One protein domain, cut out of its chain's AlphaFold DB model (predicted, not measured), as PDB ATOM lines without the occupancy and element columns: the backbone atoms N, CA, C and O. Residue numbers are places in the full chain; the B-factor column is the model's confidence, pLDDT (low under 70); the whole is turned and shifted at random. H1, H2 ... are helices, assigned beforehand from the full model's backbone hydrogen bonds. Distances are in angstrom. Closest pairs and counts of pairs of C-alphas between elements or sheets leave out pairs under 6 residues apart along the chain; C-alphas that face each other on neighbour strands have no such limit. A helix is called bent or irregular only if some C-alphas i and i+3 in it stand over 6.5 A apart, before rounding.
ATOM      1  N   SER A   2     140.789 115.832 163.071       90.12
ATOM      2  CA  SER A   2     142.170 115.859 162.544       90.12
ATOM      3  C   SER A   2     142.882 114.498 162.520       90.12
ATOM      4  O   SER A   2     143.582 114.198 161.561       90.12
ATOM      5  N   ALA A   3     142.657 113.635 163.518       91.94
ATOM      6  CA  ALA A   3     143.231 112.283 163.535       91.94
ATOM      7  C   ALA A   3     142.729 111.398 162.375       91.94
ATOM      8  O   ALA A   3     143.504 110.644 161.794       91.94
ATOM      9  N   PHE A   4     141.456 111.536 161.984       91.38
ATOM     10  CA  PHE A   4     140.888 110.835 160.826       91.38
ATOM     11  C   PHE A   4     141.490 111.342 159.507       91.38
ATOM     12  O   PHE A   4     141.841 110.551 158.632       91.38
ATOM     13  N   ALA A   5     141.673 112.661 159.385       92.31
ATOM     14  CA  ALA A   5     142.308 113.262 158.215       92.31
ATOM     15  C   ALA A   5     143.769 112.806 158.067       92.31
ATOM     16  O   ALA A   5     144.165 112.357 156.998       92.31
ATOM     17  N   ILE A   6     144.555 112.836 159.151       95.31
ATOM     18  CA  ILE A   6     145.956 112.381 159.138       95.31
ATOM     19  C   ILE A   6     146.049 110.877 158.839       95.31
ATOM     20  O   ILE A   6     146.948 110.464 158.116       95.31
ATOM     21  N   GLY A   7     145.110 110.064 159.335       93.81
ATOM     22  CA  GLY A   7     145.089 108.623 159.066       93.81
ATOM     23  C   GLY A   7     144.763 108.258 157.613       93.81
ATOM     24  O   GLY A   7     145.303 107.289 157.088       93.81
ATOM     25  N   THR A   8     143.913 109.037 156.937       95.25
ATOM     26  CA  THR A   8     143.520 108.783 155.535       95.25
ATOM     27  C   THR A   8     144.464 109.429 154.516       95.25
ATOM     28  O   THR A   8     144.537 108.975 153.371       95.25
ATOM     29  N   LEU A   9     145.235 110.442 154.931       95.12
ATOM     30  CA  LEU A   9     146.139 111.212 154.074       95.12
ATOM     31  C   LEU A   9     147.168 110.350 153.318       95.12
ATOM     32  O   LEU A   9     147.285 110.550 152.110       95.12
ATOM     33  N   PRO A  10     147.872 109.370 153.926       93.31
ATOM     34  CA  PRO A  10     148.846 108.550 153.200       93.31
ATOM     35  C   PRO A  10     148.216 107.734 152.066       93.31
ATOM     36  O   PRO A  10     148.781 107.641 150.977       93.31
ATOM     37  N   VAL A  11     147.022 107.180 152.297       94.81
ATOM     38  CA  VAL A  11     146.295 106.375 151.302       94.81
ATOM     39  C   VAL A  11     145.825 107.260 150.147       94.81
ATOM     40  O   VAL A  11     146.080 106.952 148.984       94.81
ATOM     41  N   LEU A  12     145.206 108.403 150.460       94.31
ATOM     42  CA  LEU A  12     144.741 109.376 149.466       94.31
ATOM     43  C   LEU A  12     145.905 109.965 148.649       94.31
ATOM     44  O   LEU A  12     145.790 110.128 147.431       94.31
ATOM     45  N   ALA A  13     147.045 110.231 149.291       94.81
ATOM     46  CA  ALA A  13     148.263 110.685 148.627       94.81
ATOM     47  C   ALA A  13     148.831 109.613 147.685       94.81
ATOM     48  O   ALA A  13     149.210 109.932 146.558       94.81
ATOM     49  N   GLY A  14     148.831 108.340 148.101       94.25
ATOM     50  CA  GLY A  14     149.261 107.215 147.266       94.25
ATOM     51  C   GLY A  14     148.411 107.053 146.003       94.25
ATOM     52  O   GLY A  14     148.953 106.906 144.902       94.25
ATOM     53  N   ILE A  15     147.086 107.157 146.139       91.38
ATOM     54  CA  ILE A  15     146.148 107.132 145.005       91.38
ATOM     55  C   ILE A  15     146.416 108.322 144.070       91.38
ATOM     56  O   ILE A  15     146.526 108.146 142.855       91.38
ATOM     57  N   SER A  16     146.595 109.520 144.634       88.81
ATOM     58  CA  SER A  16     146.831 110.750 143.866       88.81
ATOM     59  C   SER A  16     148.138 110.689 143.073       88.81
ATOM     60  O   SER A  16     148.140 110.924 141.866       88.81
ATOM     61  N   PHE A  17     149.248 110.314 143.715       91.31
ATOM     62  CA  PHE A  17     150.554 110.210 143.057       91.31
ATOM     63  C   PHE A  17     150.557 109.162 141.939       91.31
ATOM     64  O   PHE A  17     151.109 109.398 140.861       91.31
ATOM     65  N   SER A  18     149.890 108.028 142.171       86.44
ATOM     66  CA  SER A  18     149.718 106.992 141.152       86.44
ATOM     67  C   SER A  18     148.953 107.540 139.946       86.44
ATOM     68  O   SER A  18     149.435 107.430 138.820       86.44
ATOM     69  N   SER A  19     147.828 108.224 140.180       83.81
ATOM     70  CA  SER A  19     147.022 108.859 139.128       83.81
ATOM     71  C   SER A  19     147.835 109.859 138.288       83.81
ATOM     72  O   SER A  19     147.867 109.766 137.059       83.81
ATOM     73  N   PHE A  20     148.611 110.741 138.934       83.50
ATOM     74  CA  PHE A  20     149.480 111.698 138.237       83.50
ATOM     75  C   PHE A  20     150.530 111.022 137.345       83.50
ATOM     76  O   PHE A  20     150.813 111.498 136.241       83.50
ATOM     77  N   LYS A  21     151.109 109.904 137.795       81.19
ATOM     78  CA  LYS A  21     152.119 109.169 137.023       81.19
ATOM     79  C   LYS A  21     151.512 108.472 135.802       81.19
ATOM     80  O   LYS A  21     152.109 108.522 134.728       81.19
ATOM     81  N   LEU A  22     150.334 107.862 135.954       78.94
ATOM     82  CA  LEU A  22     149.602 107.216 134.860       78.94
ATOM     83  C   LEU A  22     149.227 108.228 133.765       78.94
ATOM     84  O   LEU A  22     149.458 107.976 132.580       78.94
ATOM     85  N   GLN A  23     148.728 109.399 134.169       77.25
ATOM     86  CA  GLN A  23     148.252 110.441 133.258       77.25
ATOM     87  C   GLN A  23     149.371 111.116 132.449       77.25
ATOM     88  O   GLN A  23     149.135 111.573 131.334       77.25
ATOM     89  N   LYS A  24     150.604 111.154 132.976       77.06
ATOM     90  CA  LYS A  24     151.764 111.765 132.303       77.06
ATOM     91  C   LYS A  24     152.305 110.929 131.134       77.06
ATOM     92  O   LYS A  24     153.009 111.460 130.278       77.06
ATOM     93  N   SER A  25     152.019 109.629 131.084       75.62
ATOM     94  CA  SER A  25     152.484 108.786 129.979       75.62
ATOM     95  C   SER A  25     151.563 108.934 128.759       75.62
ATOM     96  O   SER A  25     150.360 108.691 128.837       75.62
ATOM     97  N   SER A  26     152.133 109.340 127.617       68.00
ATOM     98  CA  SER A  26     151.385 109.745 126.411       68.00
ATOM     99  C   SER A  26     150.451 108.671 125.836       68.00
ATOM    100  O   SER A  26     149.513 109.016 125.128       68.00
ATOM    101  N   SER A  27     150.698 107.386 126.117       70.00
ATOM    102  CA  SER A  27     149.865 106.264 125.650       70.00
ATOM    103  C   SER A  27     148.844 105.798 126.705       70.00
ATOM    104  O   SER A  27     147.736 105.397 126.363       70.00
ATOM    105  N   PHE A  28     149.160 105.902 128.005       75.12
ATOM    106  CA  PHE A  28     148.282 105.399 129.072       75.12
ATOM    107  C   PHE A  28     147.243 106.427 129.534       75.12
ATOM    108  O   PHE A  28     146.156 106.043 129.955       75.12
ATOM    109  N   GLY A  29     147.540 107.729 129.434       79.88
ATOM    110  CA  GLY A  29     146.625 108.787 129.878       79.88
ATOM    111  C   GLY A  29     145.289 108.796 129.126       79.88
ATOM    112  O   GLY A  29     144.244 109.018 129.735       79.88
ATOM    113  N   GLY A  30     145.300 108.497 127.821       83.50
ATOM    114  CA  GLY A  30     144.077 108.383 127.017       83.50
ATOM    115  C   GLY A  30     143.194 107.215 127.463       83.50
ATOM    116  O   GLY A  30     142.022 107.405 127.787       83.50
ATOM    117  N   THR A  31     143.775 106.016 127.564       86.00
ATOM    118  CA  THR A  31     143.072 104.800 128.005       86.00
ATOM    119  C   THR A  31     142.580 104.911 129.450       86.00
ATOM    120  O   THR A  31     141.468 104.488 129.753       86.00
ATOM    121  N   PHE A  32     143.365 105.524 130.342       85.31
ATOM    122  CA  PHE A  32     142.973 105.764 131.732       85.31
ATOM    123  C   PHE A  32     141.718 106.641 131.832       85.31
ATOM    124  O   PHE A  32     140.770 106.263 132.517       85.31
ATOM    125  N   ASN A  33     141.672 107.763 131.104       88.06
ATOM    126  CA  ASN A  33     140.502 108.644 131.088       88.06
ATOM    127  C   ASN A  33     139.266 107.964 130.482       88.06
ATOM    128  O   ASN A  33     138.164 108.133 131.003       88.06
ATOM    129  N   LEU A  34     139.442 107.157 129.428       90.19
ATOM    130  CA  LEU A  34     138.356 106.365 128.842       90.19
ATOM    131  C   LEU A  34     137.761 105.390 129.871       90.19
ATOM    132  O   LEU A  34     136.545 105.341 130.045       90.19
ATOM    133  N   ILE A  35     138.614 104.640 130.576       91.56
ATOM    134  CA  ILE A  35     138.195 103.676 131.600       91.56
ATOM    135  C   ILE A  35     137.515 104.390 132.772       91.56
ATOM    136  O   ILE A  35     136.448 103.964 133.210       91.56
ATOM    137  N   ALA A  36     138.093 105.488 133.263       89.56
ATOM    138  CA  ALA A  36     137.513 106.272 134.350       89.56
ATOM    139  C   ALA A  36     136.124 106.815 133.975       89.56
ATOM    140  O   ALA A  36     135.176 106.667 134.746       89.56
ATOM    141  N   GLY A  37     135.976 107.373 132.769       94.19
ATOM    142  CA  GLY A  37     134.687 107.827 132.246       94.19
ATOM    143  C   GLY A  37     133.671 106.691 132.108       94.19
ATOM    144  O   GLY A  37     132.516 106.848 132.502       94.19
ATOM    145  N   LEU A  38     134.104 105.520 131.628       96.44
ATOM    146  CA  LEU A  38     133.254 104.332 131.542       96.44
ATOM    147  C   LEU A  38     132.763 103.880 132.925       96.44
ATOM    148  O   LEU A  38     131.578 103.592 133.081       96.44
ATOM    149  N   PHE A  39     133.636 103.866 133.937       95.06
ATOM    150  CA  PHE A  39     133.238 103.558 135.314       95.06
ATOM    151  C   PHE A  39     132.228 104.565 135.857       95.06
ATOM    152  O   PHE A  39     131.249 104.151 136.471       95.06
ATOM    153  N   ILE A  40     132.418 105.865 135.612       95.81
ATOM    154  CA  ILE A  40     131.463 106.900 136.036       95.81
ATOM    155  C   ILE A  40     130.088 106.653 135.410       95.81
ATOM    156  O   ILE A  40     129.084 106.692 136.119       95.81
ATOM    157  N   LEU A  41     130.029 106.351 134.110       96.81
ATOM    158  CA  LEU A  41     128.769 106.028 133.439       96.81
ATOM    159  C   LEU A  41     128.126 104.766 134.023       96.81
ATOM    160  O   LEU A  41     126.937 104.779 134.336       96.81
ATOM    161  N   LEU A  42     128.906 103.702 134.231       95.19
ATOM    162  CA  LEU A  42     128.419 102.449 134.812       95.19
ATOM    163  C   LEU A  42     127.863 102.673 136.225       95.19
ATOM    164  O   LEU A  42     126.746 102.248 136.517       95.19
ATOM    165  N   PHE A  43     128.587 103.397 137.081       92.81
ATOM    166  CA  PHE A  43     128.109 103.755 138.415       92.81
ATOM    167  C   PHE A  43     126.881 104.666 138.366       92.81
ATOM    168  O   PHE A  43     125.983 104.506 139.190       92.81
ATOM    169  N   GLY A  44     126.799 105.583 137.401       93.69
ATOM    170  CA  GLY A  44     125.611 106.401 137.170       93.69
ATOM    171  C   GLY A  44     124.384 105.538 136.875       93.69
ATOM    172  O   GLY A  44     123.373 105.646 137.568       93.69
ATOM    173  N   PHE A  45     124.491 104.613 135.918       93.00
ATOM    174  CA  PHE A  45     123.411 103.676 135.600       93.00
ATOM    175  C   PHE A  45     123.056 102.761 136.777       93.00
ATOM    176  O   PHE A  45     121.873 102.525 137.024       93.00
ATOM    177  N   TYR A  46     124.050 102.287 137.532       89.38
ATOM    178  CA  TYR A  46     123.830 101.499 138.745       89.38
ATOM    179  C   TYR A  46     123.013 102.274 139.791       89.38
ATOM    180  O   TYR A  46     122.024 101.753 140.305       89.38
ATOM    181  N   ASN A  47     123.368 103.536 140.055       89.12
ATOM    182  CA  ASN A  47     122.638 104.385 141.001       89.12
ATOM    183  C   ASN A  47     121.206 104.670 140.529       89.12
ATOM    184  O   ASN A  47     120.278 104.581 141.326       89.12
ATOM    185  N   ILE A  48     121.002 104.953 139.238       90.81
ATOM    186  CA  ILE A  48     119.654 105.139 138.676       90.81
ATOM    187  C   ILE A  48     118.812 103.873 138.881       90.81
ATOM    188  O   ILE A  48     117.658 103.961 139.298       90.81
ATOM    189  N   ASN A  49     119.389 102.690 138.642       89.75
ATOM    190  CA  ASN A  49     118.676 101.430 138.832       89.75
ATOM    191  C   ASN A  49     118.287 101.188 140.297       89.75
ATOM    192  O   ASN A  49     117.166 100.757 140.559       89.75
ATOM    193  N   ALA A  50     119.180 101.508 141.237       87.50
ATOM    194  CA  ALA A  50     118.893 101.409 142.664       87.50
ATOM    195  C   ALA A  50     117.706 102.306 143.064       87.50
ATOM    196  O   ALA A  50     116.823 101.871 143.800       87.50
ATOM    197  N   GLN A  51     117.590 103.509 142.492       89.69
ATOM    198  CA  GLN A  51     116.463 104.399 142.792       89.69
ATOM    199  C   GLN A  51     115.114 103.897 142.269       89.69
ATOM    200  O   GLN A  51     114.084 104.190 142.876       89.69
ATOM    201  N   PHE A  52     115.082 103.069 141.222       90.44
ATOM    202  CA  PHE A  52     113.838 102.405 140.821       90.44
ATOM    203  C   PHE A  52     113.310 101.450 141.895       90.44
ATOM    204  O   PHE A  52     112.096 101.346 142.051       90.44
ATOM    205  N   ASN A  53     114.183 100.826 142.696       87.69
ATOM    206  CA  ASN A  53     113.745 100.008 143.830       87.69
ATOM    207  C   ASN A  53     113.063 100.847 144.912       87.69
ATOM    208  O   ASN A  53     112.034 100.429 145.436       87.69
ATOM    209  N   VAL A  54     113.599 102.035 145.207       85.88
ATOM    210  CA  VAL A  54     113.032 102.969 146.198       85.88
ATOM    211  C   VAL A  54     111.672 103.509 145.744       85.88
ATOM    212  O   VAL A  54     110.767 103.667 146.561       85.88
ATOM    213  N   LEU A  55     111.517 103.746 144.438       86.19
ATOM    214  CA  LEU A  55     110.268 104.198 143.814       86.19
ATOM    215  C   LEU A  55     109.253 103.068 143.565       86.19
ATOM    216  O   LEU A  55     108.155 103.338 143.088       86.19
ATOM    217  N   GLY A  56     109.607 101.805 143.828       80.19
ATOM    218  CA  GLY A  56     108.733 100.658 143.564       80.19
ATOM    219  C   GLY A  56     108.606 100.259 142.085       80.19
ATOM    220  O   GLY A  56     107.796  99.394 141.753       80.19
TER     221      GLY A  56
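Overview. This is residues 2 to 56 of the 175 residues of an uncharacterized protein of Candidatus Roizmanbacteria bacterium (UniProt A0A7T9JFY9). Two long helices, H1 and then H2, meet at their link and open as a wide V, with nothing packed between the arms. Residues 2 to 18 of H1 and residues 34 to 56, most of them in H2, stick out freely. The printed part has 55 residues, is all helix with no named strand, and is extended, with a radius of gyration of the C-alphas of 16.6 A. It is flat, spanning 44 by 39 by 9 A.

Along the chain. Find C-alpha 2 at (142.170, 115.859, 162.544); from there H1, residues 2 to 24, runs 32.0 A, with a kink of 38 degrees near residue 9. H1 is irregular, but only just: C-alphas 7 and 10 are 7.0 A apart. Next find C-alpha 28 at (148.282, 105.399, 129.072), where H2, residues 28 to 54, begins; it runs 39.3 A to C-alpha 54 at (113.032, 102.969, 146.198).

Arrangement. H1 and H2 touch only at the corner by their tight link, H1 with residues 22 to 23 alone and H2 with residues 28 to 32 alone; look at the closest C-alphas, those of Gln 23 and Gly 29, 4.1 A apart. Their lines stand at a steep tilt of 51 degrees, opposite ways. O i to N i+4 pairs are within hydrogen-bond range in 17 of 19 cases in H1 and 21 of 23 in H2.

Size, cuts and confidence. The two C-alphas farthest apart, those of Ser 26 and Gly 56, are 46.9 A from each other. The printed part has no cut, and its mean pLDDT is 88.3; look for low confidence at residue 26, which is under 70.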